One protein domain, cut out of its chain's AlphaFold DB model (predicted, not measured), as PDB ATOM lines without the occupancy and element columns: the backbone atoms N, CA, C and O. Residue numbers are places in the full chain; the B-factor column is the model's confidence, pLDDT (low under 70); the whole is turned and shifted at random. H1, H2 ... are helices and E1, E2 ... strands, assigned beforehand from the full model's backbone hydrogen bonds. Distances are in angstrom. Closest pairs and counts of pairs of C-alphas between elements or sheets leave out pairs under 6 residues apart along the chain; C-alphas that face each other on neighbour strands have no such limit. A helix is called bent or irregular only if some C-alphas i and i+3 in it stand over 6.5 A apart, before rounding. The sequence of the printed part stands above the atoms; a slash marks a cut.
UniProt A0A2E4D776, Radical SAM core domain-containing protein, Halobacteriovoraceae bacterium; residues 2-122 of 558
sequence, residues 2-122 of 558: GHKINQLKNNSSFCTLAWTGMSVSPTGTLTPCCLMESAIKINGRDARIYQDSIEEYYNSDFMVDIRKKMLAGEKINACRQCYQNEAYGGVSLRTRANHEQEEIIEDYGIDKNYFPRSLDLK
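What this domain is: This is residues 2 to 122 of the 558 residues of the protein "Radical SAM core domain-containing protein" of Halobacteriovoraceae bacterium (UniProt A0A2E4D776). Short helices and long loops gather round the little helix H2 near the middle, with the longest helix, H4, packed on it and a parallel pair of short strands, E1 and E2, to one side. H1 lies far out at one end, and H5 and H6 are near each other. The 121 printed residues have six named helices and two named strands, in the order H1 H2 E1 H3 H4 H5 H6 E2; the class is mostly helix, with under half of the residues in named elements. The whole is compact, radius of gyration of the C-alphas 13.7 A, with spans of 38 by 31 by 24 A.

How they stand to each other: H1, residues 2 to 9, is close to but not clearly touching H6, residues 93 to 99; their closest C-alphas, of Lys 9 and Asn 98, are 6.6 A apart. H2, residues 17 to 20, touches H4, residues 61 to 72, with residues 63 to 67 of H4 alone; the closest C-alphas, of Ala 18 and Arg 67, are 6.2 A apart. E1, residues 21 to 24, and E2, residues 118 to 121, are parallel neighbours at 13 degrees, with N 22 and O 118 3.0 A apart, within hydrogen-bond range. With H3, residues 54 to 58, H4, H5, residues 77 to 87, and H6 between them along the chain, they form a strand-helix-strand unit, two parallel strands joined through helices. Every O i to N i+4 pair is within hydrogen-bond range in H1, H3, H4 and H6, and 4 of 7 in H5; H2 is too short for one.

Where its parts are: H1 begins at C-alpha 2 (125.473, 109.306, 135.514). H4 spans 16.2 A and H5 14.6 A; H5 is irregular, with C-alphas 78 and 81 7.9 A apart. E2 ends at C-alpha 121 (95.658, 112.201, 139.888).

The domain as a whole: The farthest C-alphas, of Gln 51 and Gly 89, are 40.3 A apart. The printed part has no cut. The links E1 to H3 and H6 to E2 are long. Residues 2 to 4, 88 and 90 have pLDDT under 70.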
ATOM      1  N   GLY A   2     125.886 108.822 136.846       57.00
ATOM      2  CA  GLY A   2     125.473 109.306 135.514       57.00
ATOM      3  C   GLY A   2     125.660 108.323 134.344       57.00
ATOM      4  O   GLY A   2     124.781 108.224 133.495       57.00
ATOM      5  N   HIS A   3     126.741 107.530 134.323       59.62
ATOM      6  CA  HIS A   3     127.012 106.597 133.217       59.62
ATOM      7  C   HIS A   3     125.979 105.463 133.071       59.62
ATOM      8  O   HIS A   3     125.552 105.188 131.953       59.62
ATOM      9  N   LYS A   4     125.534 104.843 134.174       68.62
ATOM     10  CA  LYS A   4     124.583 103.711 134.141       68.62
ATOM     11  C   LYS A   4     123.183 104.161 133.707       68.62
ATOM     12  O   LYS A   4     122.532 103.504 132.905       68.62
ATOM     13  N   ILE A   5     122.752 105.332 134.178       73.56
ATOM     14  CA  ILE A   5     121.473 105.938 133.791       73.56
ATOM     15  C   ILE A   5     121.490 106.358 132.317       73.56
ATOM     16  O   ILE A   5     120.528 106.099 131.601       73.56
ATOM     17  N   ASN A   6     122.579 106.964 131.838       77.50
ATOM     18  CA  ASN A   6     122.686 107.355 130.433       77.50
ATOM     19  C   ASN A   6     122.653 106.142 129.489       77.50
ATOM     20  O   ASN A   6     122.048 106.226 128.426       77.50
ATOM     21  N   GLN A   7     123.221 104.999 129.892       81.75
ATOM     22  CA  GLN A   7     123.087 103.745 129.141       81.75
ATOM     23  C   GLN A   7     121.632 103.258 129.086       81.75
ATOM     24  O   GLN A   7     121.146 102.927 128.008       81.75
ATOM     25  N   LEU A   8     120.913 103.280 130.214       86.31
ATOM     26  CA  LEU A   8     119.496 102.902 130.254       86.31
ATOM     27  C   LEU A   8     118.617 103.836 129.417       86.31
ATOM     28  O   LEU A   8     117.699 103.377 128.753       86.31
ATOM     29  N   LYS A   9     118.912 105.140 129.368       83.62
ATOM     30  CA  LYS A   9     118.158 106.089 128.527       83.62
ATOM     31  C   LYS A   9     118.285 105.813 127.028       83.62
ATOM     32  O   LYS A   9     117.375 106.162 126.283       83.62
ATOM     33  N   ASN A  10     119.366 105.161 126.600       82.44
ATOM     34  CA  ASN A  10     119.560 104.749 125.209       82.44
ATOM     35  C   ASN A  10     118.784 103.469 124.852       82.44
ATOM     36  O   ASN A  10     118.696 103.111 123.678       82.44
ATOM     37  N   ASN A  11     118.201 102.776 125.834       86.62
ATOM     38  CA  ASN A  11     117.328 101.636 125.594       86.62
ATOM     39  C   ASN A  11     115.983 102.114 125.004       86.62
ATOM     40  O   ASN A  11     115.327 103.029 125.514       86.62
ATOM     41  N   SER A  12     115.562 101.466 123.913       87.38
ATOM     42  CA  SER A  12     114.377 101.850 123.135       87.38
ATOM     43  C   SER A  12     113.042 101.671 123.872       87.38
ATOM     44  O   SER A  12     112.040 102.265 123.479       87.38
ATOM     45  N   SER A  13     113.023 100.887 124.951       93.81
ATOM     46  CA  SER A  13     111.832 100.584 125.752       93.81
ATOM     47  C   SER A  13     111.843 101.234 127.140       93.81
ATOM     48  O   SER A  13     110.773 101.502 127.684       93.81
ATOM     49  N   PHE A  14     113.028 101.535 127.684       95.81
ATOM     50  CA  PHE A  14     113.201 102.008 129.058       95.81
ATOM     51  C   PHE A  14     112.423 103.301 129.347       95.81
ATOM     52  O   PHE A  14     112.482 104.276 128.585       95.81
ATOM     53  N   CYS A  15     111.715 103.308 130.476       96.19
ATOM     54  CA  CYS A  15     110.927 104.427 130.979       96.19
ATOM     55  C   CYS A  15     111.076 104.523 132.499       96.19
ATOM     56  O   CYS A  15     110.743 103.570 133.203       96.19
ATOM     57  N   THR A  16     111.497 105.677 133.018       96.44
ATOM     58  CA  THR A  16     111.589 105.919 134.470       96.44
ATOM     59  C   THR A  16     110.255 105.691 135.188       96.44
ATOM     60  O   THR A  16     110.239 105.116 136.277       96.44
ATOM     61  N   LEU A  17     109.131 106.010 134.535       96.81
ATOM     62  CA  LEU A  17     107.785 105.900 135.113       96.81
ATOM     63  C   LEU A  17     107.386 104.475 135.529       96.81
ATOM     64  O   LEU A  17     106.511 104.334 136.372       96.81
ATOM     65  N   ALA A  18     108.032 103.418 135.023       96.44
ATOM     66  CA  ALA A  18     107.774 102.059 135.520       96.44
ATOM     67  C   ALA A  18     108.255 101.841 136.974       96.44
ATOM     68  O   ALA A  18     107.809 100.908 137.648       96.44
ATOM     69  N   TRP A  19     109.147 102.703 137.471       96.81
ATOM     70  CA  TRP A  19     109.641 102.706 138.852       96.81
ATOM     71  C   TRP A  19     109.169 103.912 139.660       96.81
ATOM     72  O   TRP A  19     109.169 103.845 140.889       96.81
ATOM     73  N   THR A  20     108.826 105.017 138.994       97.06
ATOM     74  CA  THR A  20     108.544 106.292 139.660       97.06
ATOM     75  C   THR A  20     107.146 106.839 139.416       97.06
ATOM     76  O   THR A  20     106.678 107.627 140.230       97.06
ATOM     77  N   GLY A  21     106.458 106.425 138.355       97.00
ATOM     78  CA  GLY A  21     105.155 106.962 137.979       97.00
ATOM     79  C   GLY A  21     103.998 106.140 138.524       97.00
ATOM     80  O   GLY A  21     104.093 104.919 138.660       97.00
ATOM     81  N   MET A  22     102.891 106.815 138.819       97.12
ATOM     82  CA  MET A  22     101.585 106.196 139.015       97.12
ATOM     83  C   MET A  22     100.492 107.161 138.560       97.12
ATOM     84  O   MET A  22     100.479 108.326 138.942       97.12
ATOM     85  N   SER A  23      99.553 106.678 137.758       96.75
ATOM     86  CA  SER A  23      98.384 107.424 137.305       96.75
ATOM     87  C   SER A  23      97.121 106.777 137.858       96.75
ATOM     88  O   SER A  23      96.972 105.555 137.822       96.75
ATOM     89  N   VAL A  24      96.210 107.606 138.356       95.50
ATOM     90  CA  VAL A  24      94.958 107.185 138.987       95.50
ATOM     91  C   VAL A  24      93.796 107.738 138.178       95.50
ATOM     92  O   VAL A  24      93.673 108.948 137.977       95.50
ATOM     93  N   SER A  25      92.950 106.838 137.686       93.94
ATOM     94  CA  SER A  25      91.752 107.202 136.939       93.94
ATOM     95  C   SER A  25      90.627 107.679 137.876       93.94
ATOM     96  O   SER A  25      90.653 107.357 139.063       93.94
ATOM     97  N   PRO A  26      89.583 108.350 137.358       93.69
ATOM     98  CA  PRO A  26      88.416 108.744 138.148       93.69
ATOM     99  C   PRO A  26      87.732 107.586 138.867       93.69
ATOM    100  O   PRO A  26      87.199 107.782 139.945       93.69
ATOM    101  N   THR A  27      87.782 106.365 138.333       93.50
ATOM    102  CA  THR A  27      87.221 105.174 138.992       93.50
ATOM    103  C   THR A  27      88.183 104.524 139.991       93.50
ATOM    104  O   THR A  27      87.845 103.482 140.553       93.50
ATOM    105  N   GLY A  28      89.359 105.114 140.227       94.31
ATOM    106  CA  GLY A  28      90.410 104.628 141.123       94.31
ATOM    107  C   GLY A  28      91.342 103.582 140.504       94.31
ATOM    108  O   GLY A  28      92.238 103.107 141.197       94.31
ATOM    109  N   THR A  29      91.143 103.222 139.229       94.44
ATOM    110  CA  THR A  29      92.007 102.282 138.490       94.44
ATOM    111  C   THR A  29      93.421 102.837 138.337       94.44
ATOM    112  O   THR A  29      93.587 104.023 138.036       94.44
ATOM    113  N   LEU A  30      94.418 101.970 138.496       95.69
ATOM    114  CA  LEU A  30      95.835 102.325 138.516       95.69
ATOM    115  C   LEU A  30      96.561 101.947 137.219       95.69
ATOM    116  O   LEU A  30      96.449 100.819 136.746       95.69
ATOM    117  N   THR A  31      97.368 102.863 136.682       95.62
ATOM    118  CA  THR A  31      98.322 102.608 135.586       95.62
ATOM    119  C   THR A  31      99.711 103.161 135.939       95.62
ATOM    120  O   THR A  31      99.811 104.102 136.727       95.62
ATOM    121  N   PRO A  32     100.812 102.653 135.351       93.81
ATOM    122  CA  PRO A  32     102.152 103.227 135.549       93.81
ATOM    123  C   PRO A  32     102.296 104.670 135.038       93.81
ATOM    124  O   PRO A  32     103.091 105.448 135.555       93.81
ATOM    125  N   CYS A  33     101.527 105.047 134.013       94.75
ATOM    126  CA  CYS A  33     101.447 106.417 133.514       94.75
ATOM    127  C   CYS A  33     100.104 106.682 132.819       94.75
ATOM    128  O   CYS A  33      99.372 105.749 132.475       94.75
ATOM    129  N   CYS A  34      99.795 107.954 132.566       89.62
ATOM    130  CA  CYS A  34      98.527 108.376 131.963       89.62
ATOM    131  C   CYS A  34      98.300 107.925 130.505       89.62
ATOM    132  O   CYS A  34      97.167 107.995 130.034       89.62
ATOM    133  N   LEU A  35      99.338 107.461 129.796       90.19
ATOM    134  CA  LEU A  35      99.237 106.950 128.418       90.19
ATOM    135  C   LEU A  35      99.273 105.421 128.322       90.19
ATOM    136  O   LEU A  35      99.157 104.886 127.221       90.19
ATOM    137  N   MET A  36      99.488 104.712 129.433       90.50
ATOM    138  CA  MET A  36      99.544 103.257 129.397       90.50
ATOM    139  C   MET A  36      98.135 102.684 129.252       90.50
ATOM    140  O   MET A  36      97.253 102.953 130.061       90.50
ATOM    141  N   GLU A  37      97.944 101.865 128.224       85.75
ATOM    142  CA  GLU A  37      96.634 101.327 127.833       85.75
ATOM    143  C   GLU A  37      96.230 100.062 128.607       85.75
ATOM    144  O   GLU A  37      95.249  99.407 128.270       85.75
ATOM    145  N   SER A  38      97.005  99.689 129.624       89.00
ATOM    146  CA  SER A  38      96.751  98.526 130.465       89.00
ATOM    147  C   SER A  38      96.928  98.914 131.924       89.00
ATOM    148  O   SER A  38      97.959  99.477 132.306       89.00
ATOM    149  N   ALA A  39      95.904  98.642 132.722       93.19
ATOM    150  CA  ALA A  39      95.935  98.855 134.154       93.19
ATOM    151  C   ALA A  39      96.798  97.806 134.865       93.19
ATOM    152  O   ALA A  39      97.038  96.707 134.361       93.19
ATOM    153  N   ILE A  40      97.302  98.188 136.036       95.06
ATOM    154  CA  ILE A  40      98.079  97.311 136.906       95.06
ATOM    155  C   ILE A  40      97.171  96.168 137.356       95.06
ATOM    156  O   ILE A  40      96.096  96.419 137.899       95.06
ATOM    157  N   LYS A  41      97.607  94.923 137.144       92.44
ATOM    158  CA  LYS A  41      96.825  93.735 137.497       92.44
ATOM    159  C   LYS A  41      97.307  93.112 138.813       92.44
ATOM    160  O   LYS A  41      98.504  92.895 138.991       92.44
ATOM    161  N   ILE A  42      96.365  92.762 139.689       90.94
ATOM    162  CA  ILE A  42      96.570  91.911 140.872       90.94
ATOM    163  C   ILE A  42      95.617  90.725 140.758       90.94
ATOM    164  O   ILE A  42      94.419  90.922 140.566       90.94
ATOM    165  N   ASN A  43      96.126  89.494 140.876       85.38
ATOM    166  CA  ASN A  43      95.314  88.268 140.839       85.38
ATOM    167  C   ASN A  43      94.327  88.227 139.650       85.38
ATOM    168  O   ASN A  43      93.168  87.851 139.792       85.38
ATOM    169  N   GLY A  44      94.773  88.692 138.477       82.88
ATOM    170  CA  GLY A  44      93.975  88.721 137.246       82.88
ATOM    171  C   GLY A  44      92.959  89.866 137.118       82.88
ATOM    172  O   GLY A  44      92.344  89.983 136.059       82.88
ATOM    173  N   ARG A  45      92.798  90.739 138.124       88.75
ATOM    174  CA  ARG A  45      91.906  91.917 138.069       88.75
ATOM    175  C   ARG A  45      92.664  93.239 138.118       88.75
ATOM    176  O   ARG A  45      93.822  93.271 138.521       88.75
ATOM    177  N   ASP A  46      91.994  94.334 137.775       92.75
ATOM    178  CA  ASP A  46      92.554  95.679 137.914       92.75
ATOM    179  C   ASP A  46      92.721  96.108 139.363       92.75
ATOM    180  O   ASP A  46      91.824  95.936 140.196       92.75
ATOM    181  N   ALA A  47      93.877  96.703 139.632       94.81
ATOM    182  CA  ALA A  47      94.201  97.316 140.902       94.81
ATOM    183  C   ALA A  47      93.485  98.664 141.061       94.81
ATOM    184  O   ALA A  47      93.372  99.460 140.116       94.81
ATOM    185  N   ARG A  48      93.031  98.935 142.284       93.88
ATOM    186  CA  ARG A  48      92.311 100.149 142.665       93.88
ATOM    187  C   ARG A  48      92.914 100.768 143.909       93.88
ATOM    188  O   ARG A  48      93.031 100.113 144.940       93.88
ATOM    189  N   ILE A  49      93.173 102.072 143.846       94.88
ATOM    190  CA  ILE A  49      93.867 102.817 144.910       94.88
ATOM    191  C   ILE A  49      93.178 102.766 146.284       94.88
ATOM    192  O   ILE A  49      93.808 102.984 147.311       94.88
ATOM    193  N   TYR A  50      91.871 102.506 146.314       92.50
ATOM    194  CA  TYR A  50      91.080 102.460 147.544       92.50
ATOM    195  C   TYR A  50      90.696 101.044 147.981       92.50
ATOM    196  O   TYR A  50      90.032 100.893 149.005       92.50
ATOM    197  N   GLN A  51      91.079 100.017 147.221       92.50
ATOM    198  CA  GLN A  51      90.802  98.612 147.546       92.50
ATOM    199  C   GLN A  51      92.083  97.835 147.852       92.50
ATOM    200  O   GLN A  51      92.054  96.953 148.702       92.50
ATOM    201  N   ASP A  52      93.181  98.181 147.182       94.31
ATOM    202  CA  ASP A  52      94.445  97.447 147.202       94.31
ATOM    203  C   ASP A  52      95.539  98.219 147.937       94.31
ATOM    204  O   ASP A  52      95.546  99.453 147.927       94.31
ATOM    205  N   SER A  53      96.495  97.507 148.538       94.69
ATOM    206  CA  SER A  53      97.663  98.151 149.142       94.69
ATOM    207  C   SER A  53      98.716  98.518 148.091       94.69
ATOM    208  O   SER A  53      98.924  97.811 147.101       94.69
ATOM    209  N   ILE A  54      99.421  99.626 148.325       95.62
ATOM    210  CA  ILE A  54     100.509 100.111 147.462       95.62
ATOM    211  C   ILE A  54     101.638  99.094 147.299       95.62
ATOM    212  O   ILE A  54     102.202  98.975 146.209       95.62
ATOM    213  N   GLU A  55     101.944  98.325 148.341       94.38
ATOM    214  CA  GLU A  55     102.904  97.230 148.279       94.38
ATOM    215  C   GLU A  55     102.492  96.169 147.256       94.38
ATOM    216  O   GLU A  55     103.323  95.786 146.430       94.38
ATOM    217  N   GLU A  56     101.226  95.741 147.279       94.19
ATOM    218  CA  GLU A  56     100.701  94.688 146.406       94.19
ATOM    219  C   GLU A  56     100.663  95.126 144.945       94.19
ATOM    220  O   GLU A  56     101.197  94.432 144.082       94.19
ATOM    221  N   TYR A  57     100.056  96.277 144.632       94.88
ATOM    222  CA  TYR A  57      99.887  96.643 143.224       94.88
ATOM    223  C   TYR A  57     101.193  97.135 142.595       94.88
ATOM    224  O   TYR A  57     101.505  96.770 141.458       94.88
ATOM    225  N   TYR A  58     101.997  97.931 143.309       96.12
ATOM    226  CA  TYR A  58     103.170  98.583 142.711       96.12
ATOM    227  C   TYR A  58     104.378  97.653 142.586       96.12
ATOM    228  O   TYR A  58     105.314  97.947 141.833       96.12
ATOM    229  N   ASN A  59     104.352  96.526 143.300       95.62
ATOM    230  CA  ASN A  59     105.360  95.470 143.235       95.62
ATOM    231  C   ASN A  59     104.758  94.115 142.828       95.62
ATOM    232  O   ASN A  59     105.379  93.081 143.042       95.62
ATOM    233  N   SER A  60     103.577  94.136 142.202       95.75
ATOM    234  CA  SER A  60     102.940  92.965 141.592       95.75
ATOM    235  C   SER A  60     103.816  92.320 140.514       95.75
ATOM    236  O   SER A  60     104.638  92.990 139.880       95.75
ATOM    237  N   ASP A  61     103.557  91.043 140.218       95.44
ATOM    238  CA  ASP A  61     104.190  90.327 139.100       95.44
ATOM    239  C   ASP A  61     104.035  91.079 137.774       95.44
ATOM    240  O   ASP A  61     104.967  91.125 136.971       95.44
ATOM    241  N   PHE A  62     102.891  91.744 137.580       95.12
ATOM    242  CA  PHE A  62     102.650  92.620 136.439       95.12
ATOM    243  C   PHE A  62     103.687  93.750 136.360       95.12
ATOM    244  O   PHE A  62     104.338  93.929 135.331       95.12
ATOM    245  N   MET A  63     103.882  94.511 137.441       96.56
ATOM    246  CA  MET A  63     104.846  95.617 137.459       96.56
ATOM    247  C   MET A  63     106.291  95.131 137.336       96.56
ATOM    248  O   MET A  63     107.100  95.761 136.649       96.56
ATOM    249  N   VAL A  64     106.626  94.005 137.970       96.62
ATOM    250  CA  VAL A  64     107.959  93.397 137.881       96.62
ATOM    251  C   VAL A  64     108.254  92.921 136.455       96.62
ATOM    252  O   VAL A  64     109.354  93.164 135.960       96.62
ATOM    253  N   ASP A  65     107.291  92.307 135.762       95.94
ATOM    254  CA  ASP A  65     107.417  91.904 134.354       95.94
ATOM    255  C   ASP A  65     107.662  93.109 133.433       95.94
ATOM    256  O   ASP A  65     108.596  93.092 132.627       95.94
ATOM    257  N   ILE A  66     106.909  94.200 133.613       96.31
ATOM    258  CA  ILE A  66     107.120  95.448 132.862       96.31
ATOM    259  C   ILE A  66     108.549  95.972 133.053       96.31
ATOM    260  O   ILE A  66     109.229  96.289 132.074       96.31
ATOM    261  N   ARG A  67     109.030  96.030 134.300       97.25
ATOM    262  CA  ARG A  67     110.394  96.481 134.623       97.25
ATOM    263  C   ARG A  67     111.452  95.570 133.991       97.25
ATOM    264  O   ARG A  67     112.384  96.079 133.371       97.25
ATOM    265  N   LYS A  68     111.289  94.243 134.078       97.12
ATOM    266  CA  LYS A  68     112.186  93.247 133.457       97.12
ATOM    267  C   LYS A  68     112.301  93.450 131.948       97.12
ATOM    268  O   LYS A  68     113.409  93.604 131.437       97.12
ATOM    269  N   LYS A  69     111.166  93.523 131.255       96.62
ATOM    270  CA  LYS A  69     111.100  93.744 129.803       96.62
ATOM    271  C   LYS A  69     111.750  95.064 129.395       96.62
ATOM    272  O   LYS A  69     112.576  95.088 128.485       96.62
ATOM    273  N   MET A  70     111.471  96.147 130.126       95.94
ATOM    274  CA  MET A  70     112.098  97.446 129.869       95.94
ATOM    275  C   MET A  70     113.623  97.416 130.041       95.94
ATOM    276  O   MET A  70     114.342  98.011 129.237       95.94
ATOM    277  N   LEU A  71     114.139  96.713 131.054       95.31
ATOM    278  CA  LEU A  71     115.585  96.540 131.241       95.31
ATOM    279  C   LEU A  71     116.215  95.696 130.124       95.31
ATOM    280  O   LEU A  71     117.320  96.014 129.686       95.31
ATOM    281  N   ALA A  72     115.501  94.684 129.625       95.12
ATOM    282  CA  ALA A  72     115.926  93.837 128.509       95.12
ATOM    283  C   ALA A  72     115.847  94.529 127.134       95.12
ATOM    284  O   ALA A  72     116.424  94.044 126.164       95.12
ATOM    285  N   GLY A  73     115.165  95.676 127.031       94.69
ATOM    286  CA  GLY A  73     114.982  96.374 125.754       94.69
ATOM    287  C   GLY A  73     113.718  95.987 124.994       94.69
ATOM    288  O   GLY A  73     113.539  96.406 123.850       94.69
ATOM    289  N   GLU A  74     112.834  95.221 125.622       95.88
ATOM    290  CA  GLU A  74     111.602  94.728 125.028       95.88
ATOM    291  C   GLU A  74     110.501  95.793 125.086       95.88
ATOM    292  O   GLU A  74     110.110  96.283 126.150       95.88
ATOM    293  N   LYS A  75     109.969  96.159 123.917       94.69
ATOM    294  CA  LYS A  75     108.867  97.120 123.816       94.69
ATOM    295  C   LYS A  75     107.581  96.537 124.398       94.69
ATOM    296  O   LYS A  75     107.129  95.469 123.996       94.69
ATOM    297  N   ILE A  76     106.934  97.304 125.270       94.88
ATOM    298  CA  ILE A  76     105.628  96.954 125.834       94.88
ATOM    299  C   ILE A  76     104.526  97.450 124.899       94.88
ATOM    300  O   ILE A  76     104.423  98.649 124.651       94.88
ATOM    301  N   ASN A  77     103.653  96.561 124.414       93.19
ATOM    302  CA  ASN A  77     102.573  96.944 123.491       93.19
ATOM    303  C   ASN A  77     101.676  98.067 124.057       93.19
ATOM    304  O   ASN A  77     101.353  99.020 123.355       93.19
ATOM    305  N   ALA A  78     101.368  98.028 125.358       92.00
ATOM    306  CA  ALA A  78     100.582  99.063 126.039       92.00
ATOM    307  C   ALA A  78     101.259 100.454 126.094       92.00
ATOM    308  O   ALA A  78     100.617 101.428 126.478       92.00
ATOM    309  N   CYS A  79     102.539 100.569 125.714       93.75
ATOM    310  CA  CYS A  79     103.282 101.829 125.599       93.75
ATOM    311  C   CYS A  79     103.395 102.336 124.145       93.75
ATOM    312  O   CYS A  79     104.128 103.297 123.886       93.75
ATOM    313  N   ARG A  80     102.680 101.720 123.188       90.19
ATOM    314  CA  ARG A  80     102.787 102.004 121.744       90.19
ATOM    315  C   ARG A  80     102.651 103.476 121.366       90.19
ATOM    316  O   ARG A  80     103.355 103.916 120.464       90.19
ATOM    317  N   GLN A  81     101.828 104.250 122.079       86.88
ATOM    318  CA  GLN A  81     101.635 105.677 121.797       86.88
ATOM    319  C   GLN A  81     102.943 106.474 121.924       86.88
ATOM    320  O   GLN A  81     103.221 107.352 121.110       86.88
ATOM    321  N   CYS A  82     103.795 106.138 122.902       90.19
ATOM    322  CA  CYS A  82     105.108 106.771 123.030       90.19
ATOM    323  C   CYS A  82     106.031 106.374 121.874       90.19
ATOM    324  O   CYS A  82     106.650 107.245 121.271       90.19
ATOM    325  N   TYR A  83     106.082 105.084 121.530       89.81
ATOM    326  CA  TYR A  83     106.937 104.589 120.448       89.81
ATOM    327  C   TYR A  83     106.532 105.140 119.077       89.81
ATOM    328  O   TYR A  83     107.400 105.418 118.256       89.81
ATOM    329  N   GLN A  84     105.231 105.324 118.837       83.44
ATOM    330  CA  GLN A  84     104.716 105.955 117.624       83.44
ATOM    331  C   GLN A  84     105.138 107.426 117.555       83.44
ATOM    332  O   GLN A  84     105.745 107.823 116.568       83.44
ATOM    333  N   ASN A  85     104.918 108.210 118.619       77.62
ATOM    334  CA  ASN A  85     105.359 109.612 118.660       77.62
ATOM    335  C   ASN A  85     106.870 109.767 118.421       77.62
ATOM    336  O   ASN A  85     107.291 110.681 117.716       77.62
ATOM    337  N   GLU A  86     107.681 108.872 118.984       85.06
ATOM    338  CA  GLU A  86     109.137 108.867 118.797       85.06
ATOM    339  C   GLU A  86     109.545 108.502 117.365       85.06
ATOM    340  O   GLU A  86     110.466 109.108 116.821       85.06
ATOM    341  N   ALA A  87     108.859 107.544 116.732       81.25
ATOM    342  CA  ALA A  87     109.136 107.141 115.352       81.25
ATOM    343  C   ALA A  87     108.918 108.286 114.348       81.25
ATOM    344  O   ALA A  87     109.586 108.333 113.319       81.25
ATOM    345  N   TYR A  88     108.045 109.244 114.677       67.88
ATOM    346  CA  TYR A  88     107.838 110.475 113.908       67.88
ATOM    347  C   TYR A  88     108.838 111.597 114.252       67.88
ATOM    348  O   TYR A  88     108.638 112.746 113.865       67.88
ATOM    349  N   GLY A  89     109.905 111.300 115.004       70.00
ATOM    350  CA  GLY A  89     110.898 112.285 115.445       70.00
ATOM    351  C   GLY A  89     110.409 113.218 116.562       70.00
ATOM    352  O   GLY A  89     111.087 114.195 116.890       70.00
ATOM    353  N   GLY A  90     109.239 112.934 117.143       69.44
ATOM    354  CA  GLY A  90     108.638 113.704 118.227       69.44
ATOM    355  C   GLY A  90     109.205 113.364 119.609       69.44
ATOM    356  O   GLY A  90     109.944 112.398 119.801       69.44
ATOM    357  N   VAL A  91     108.822 114.166 120.606       79.00
ATOM    358  CA  VAL A  91     109.118 113.907 122.025       79.00
ATOM    359  C   VAL A  91     107.908 113.225 122.664       79.00
ATOM    360  O   VAL A  91     106.806 113.768 122.669       79.00
ATOM    361  N   SER A  92     108.105 112.031 123.213       87.00
ATOM    362  CA  SER A  92     107.074 111.267 123.929       87.00
ATOM    363  C   SER A  92     107.062 111.552 125.433       87.00
ATOM    364  O   SER A  92     108.021 112.086 125.995       87.00
ATOM    365  N   LEU A  93     106.007 111.101 126.125       90.25
ATOM    366  CA  LEU A  93     105.978 111.097 127.592       90.25
ATOM    367  C   LEU A  93     107.153 110.298 128.177       90.25
ATOM    368  O   LEU A  93     107.772 110.762 129.128       90.25
ATOM    369  N   ARG A  94     107.486 109.142 127.584       93.12
ATOM    370  CA  ARG A  94     108.615 108.290 127.994       93.12
ATOM    371  C   ARG A  94     109.940 109.045 127.940       93.12
ATOM    372  O   ARG A  94     110.654 109.123 128.933       93.12
ATOM    373  N   THR A  95     110.269 109.605 126.778       90.12
ATOM    374  CA  THR A  95     111.532 110.331 126.588       90.12
ATOM    375  C   THR A  95     111.590 111.558 127.491       90.12
ATOM    376  O   THR A  95     112.598 111.757 128.159       90.12
ATOM    377  N   ARG A  96     110.494 112.316 127.629       89.75
ATOM    378  CA  ARG A  96     110.418 113.440 128.572       89.75
ATOM    379  C   ARG A  96     110.656 113.007 130.023       89.75
ATOM    380  O   ARG A  96     111.504 113.598 130.682       89.75
ATOM    381  N   ALA A  97     109.960 111.973 130.499       92.75
ATOM    382  CA  ALA A  97     110.099 111.469 131.867       92.75
ATOM    383  C   ALA A  97     111.516 110.954 132.150       92.75
ATOM    384  O   ALA A  97     112.057 111.184 133.228       92.75
ATOM    385  N   ASN A  98     112.176 110.353 131.157       93.50
ATOM    386  CA  ASN A  98     113.575 109.946 131.274       93.50
ATOM    387  C   ASN A  98     114.525 111.139 131.502       93.50
ATOM    388  O   ASN A  98     115.637 110.944 131.987       93.50
ATOM    389  N   HIS A  99     114.135 112.372 131.178       90.88
ATOM    390  CA  HIS A  99     114.933 113.579 131.417       90.88
ATOM    391  C   HIS A  99     114.421 114.442 132.580       90.88
ATOM    392  O   HIS A  99     115.064 115.435 132.913       90.88
ATOM    393  N   GLU A 100     113.315 114.067 133.222       91.12
ATOM    394  CA  GLU A 100     112.706 114.834 134.308       91.12
ATOM    395  C   GLU A 100     113.350 114.488 135.658       91.12
ATOM    396  O   GLU A 100     113.456 113.323 136.034       91.12
ATOM    397  N   GLN A 101     113.807 115.502 136.398       91.62
ATOM    398  CA  GLN A 101     114.573 115.307 137.635       91.62
ATOM    399  C   GLN A 101     113.763 114.572 138.711       91.62
ATOM    400  O   GLN A 101     114.310 113.760 139.456       91.62
ATOM    401  N   GLU A 102     112.465 114.850 138.789       93.38
ATOM    402  CA  GLU A 102     111.535 114.246 139.739       93.38
ATOM    403  C   GLU A 102     111.405 112.723 139.546       93.38
ATOM    404  O   GLU A 102     111.151 112.005 140.518       93.38
ATOM    405  N   GLU A 103     111.668 112.241 138.328       93.44
ATOM    406  CA  GLU A 103     111.559 110.838 137.914       93.44
ATOM    407  C   GLU A 103     112.892 110.078 137.968       93.44
ATOM    408  O   GLU A 103     112.935 108.872 137.734       93.44
ATOM    409  N   ILE A 104     114.005 110.756 138.261       92.38
ATOM    410  CA  ILE A 104     115.320 110.115 138.293       92.38
ATOM    411  C   ILE A 104     115.605 109.559 139.693       92.38
ATOM    412  O   ILE A 104     115.634 110.294 140.682       92.38
ATOM    413  N   ILE A 105     115.872 108.252 139.761       92.44
ATOM    414  CA  ILE A 105     116.326 107.536 140.963       92.44
ATOM    415  C   ILE A 105     117.719 106.930 140.782       92.44
ATOM    416  O   ILE A 105     118.246 106.843 139.672       92.44
ATOM    417  N   GLU A 106     118.312 106.513 141.899       88.75
ATOM    418  CA  GLU A 106     119.664 105.952 141.958       88.75
ATOM    419  C   GLU A 106     119.775 104.558 141.324       88.75
ATOM    420  O   GLU A 106     120.829 104.206 140.792       88.75
ATOM    421  N   ASP A 107     118.695 103.773 141.374       90.50
ATOM    422  CA  ASP A 107     118.707 102.359 141.012       90.50
ATOM    423  C   ASP A 107     117.367 101.880 140.426       90.50
ATOM    424  O   ASP A 107     116.320 102.033 141.054       90.50
ATOM    425  N   TYR A 108     117.436 101.237 139.257       93.00
ATOM    426  CA  TYR A 108     116.308 100.709 138.473       93.00
ATOM    427  C   TYR A 108     116.368  99.175 138.384       93.00
ATOM    428  O   TYR A 108     116.321  98.606 137.298       93.00
ATOM    429  N   GLY A 109     116.565  98.498 139.513       93.31
ATOM    430  CA  GLY A 109     116.519  97.042 139.622       93.31
ATOM    431  C   GLY A 109     115.101  96.472 139.750       93.31
ATOM    432  O   GLY A 109     114.095  97.155 139.546       93.31
ATOM    433  N   ILE A 110     115.046  95.187 140.097       94.25
ATOM    434  CA  ILE A 110     113.809  94.416 140.322       94.25
ATOM    435  C   ILE A 110     113.810  93.671 141.665       94.25
ATOM    436  O   ILE A 110     112.802  93.082 142.033       94.25
ATOM    437  N   ASP A 111     114.923  93.717 142.402       90.88
ATOM    438  CA  ASP A 111     115.170  92.881 143.586       90.88
ATOM    439  C   ASP A 111     114.694  93.523 144.900       90.88
ATOM    440  O   ASP A 111     114.987  93.036 145.991       90.88
ATOM    441  N   LYS A 112     113.991  94.654 144.817       92.56
ATOM    442  CA  LYS A 112     113.457  95.377 145.973       92.56
ATOM    443  C   LYS A 112     112.108  96.000 145.652       92.56
ATOM    444  O   LYS A 112     111.771  96.215 144.488       92.56
ATOM    445  N   ASN A 113     111.389  96.372 146.704       93.56
ATOM    446  CA  ASN A 113     110.143  97.109 146.565       93.56
ATOM    447  C   ASN A 113     110.406  98.569 146.190       93.56
ATOM    448  O   ASN A 113     111.282  99.236 146.749       93.56
ATOM    449  N   TYR A 114     109.598  99.061 145.261       95.81
ATOM    450  CA  TYR A 114     109.571 100.444 144.816       95.81
ATOM    451  C   TYR A 114     108.282 101.125 145.270       95.81
ATOM    452  O   TYR A 114     107.281 100.471 145.565       95.81
ATOM    453  N   PHE A 115     108.326 102.456 145.290       96.62
ATOM    454  CA  PHE A 115     107.185 103.332 145.526       96.62
ATOM    455  C   PHE A 115     107.226 104.483 144.517       96.62
ATOM    456  O   PHE A 115     108.325 104.956 144.195       96.62
ATOM    457  N   PRO A 116     106.066 104.958 144.034       96.75
ATOM    458  CA  PRO A 116     106.017 106.052 143.082       96.75
ATOM    459  C   PRO A 116     106.571 107.345 143.690       96.75
ATOM    460  O   PRO A 116     106.402 107.647 144.873       96.75
ATOM    461  N   ARG A 117     107.228 108.130 142.840       97.06
ATOM    462  CA  ARG A 117     107.725 109.483 143.109       97.06
ATOM    463  C   ARG A 117     106.901 110.559 142.414       97.06
ATOM    464  O   ARG A 117     107.006 111.726 142.803       97.06
ATOM    465  N   SER A 118     106.074 110.182 141.448       97.38
ATOM    466  CA  SER A 118     105.118 111.058 140.795       97.38
ATOM    467  C   SER A 118     103.731 110.435 140.732       97.38
ATOM    468  O   SER A 118     103.577 109.233 140.510       97.38
ATOM    469  N   LEU A 119     102.719 111.275 140.949       96.94
ATOM    470  CA  LEU A 119     101.315 110.909 140.808       96.94
ATOM    471  C   LEU A 119     100.656 111.751 139.727       96.94
ATOM    472  O   LEU A 119     100.717 112.973 139.802       96.94
ATOM    473  N   ASP A 120      99.947 111.115 138.802       96.56
ATOM    474  CA  ASP A 120      98.952 111.766 137.953       96.56
ATOM    475  C   ASP A 120      97.561 111.438 138.519       96.56
ATOM    476  O   ASP A 120      97.092 110.303 138.428       96.56
ATOM    477  N   LEU A 121      96.904 112.411 139.152       95.81
ATOM    478  CA  LEU A 121      95.658 112.201 139.888       95.81
ATOM    479  C   LEU A 121      94.463 112.798 139.151       95.81
ATOM    480  O   LEU A 121      94.386 114.014 138.968       95.81
ATOM    481  N   LYS A 122      93.495 111.936 138.824       95.00
ATOM    482  CA  LYS A 122      92.134 112.311 138.438       95.00
ATOM    483  C   LYS A 122      91.163 111.887 139.539       95.00
ATOM    484  O   LYS A 122      90.586 110.812 139.446       95.00
TER     485      LYS A 122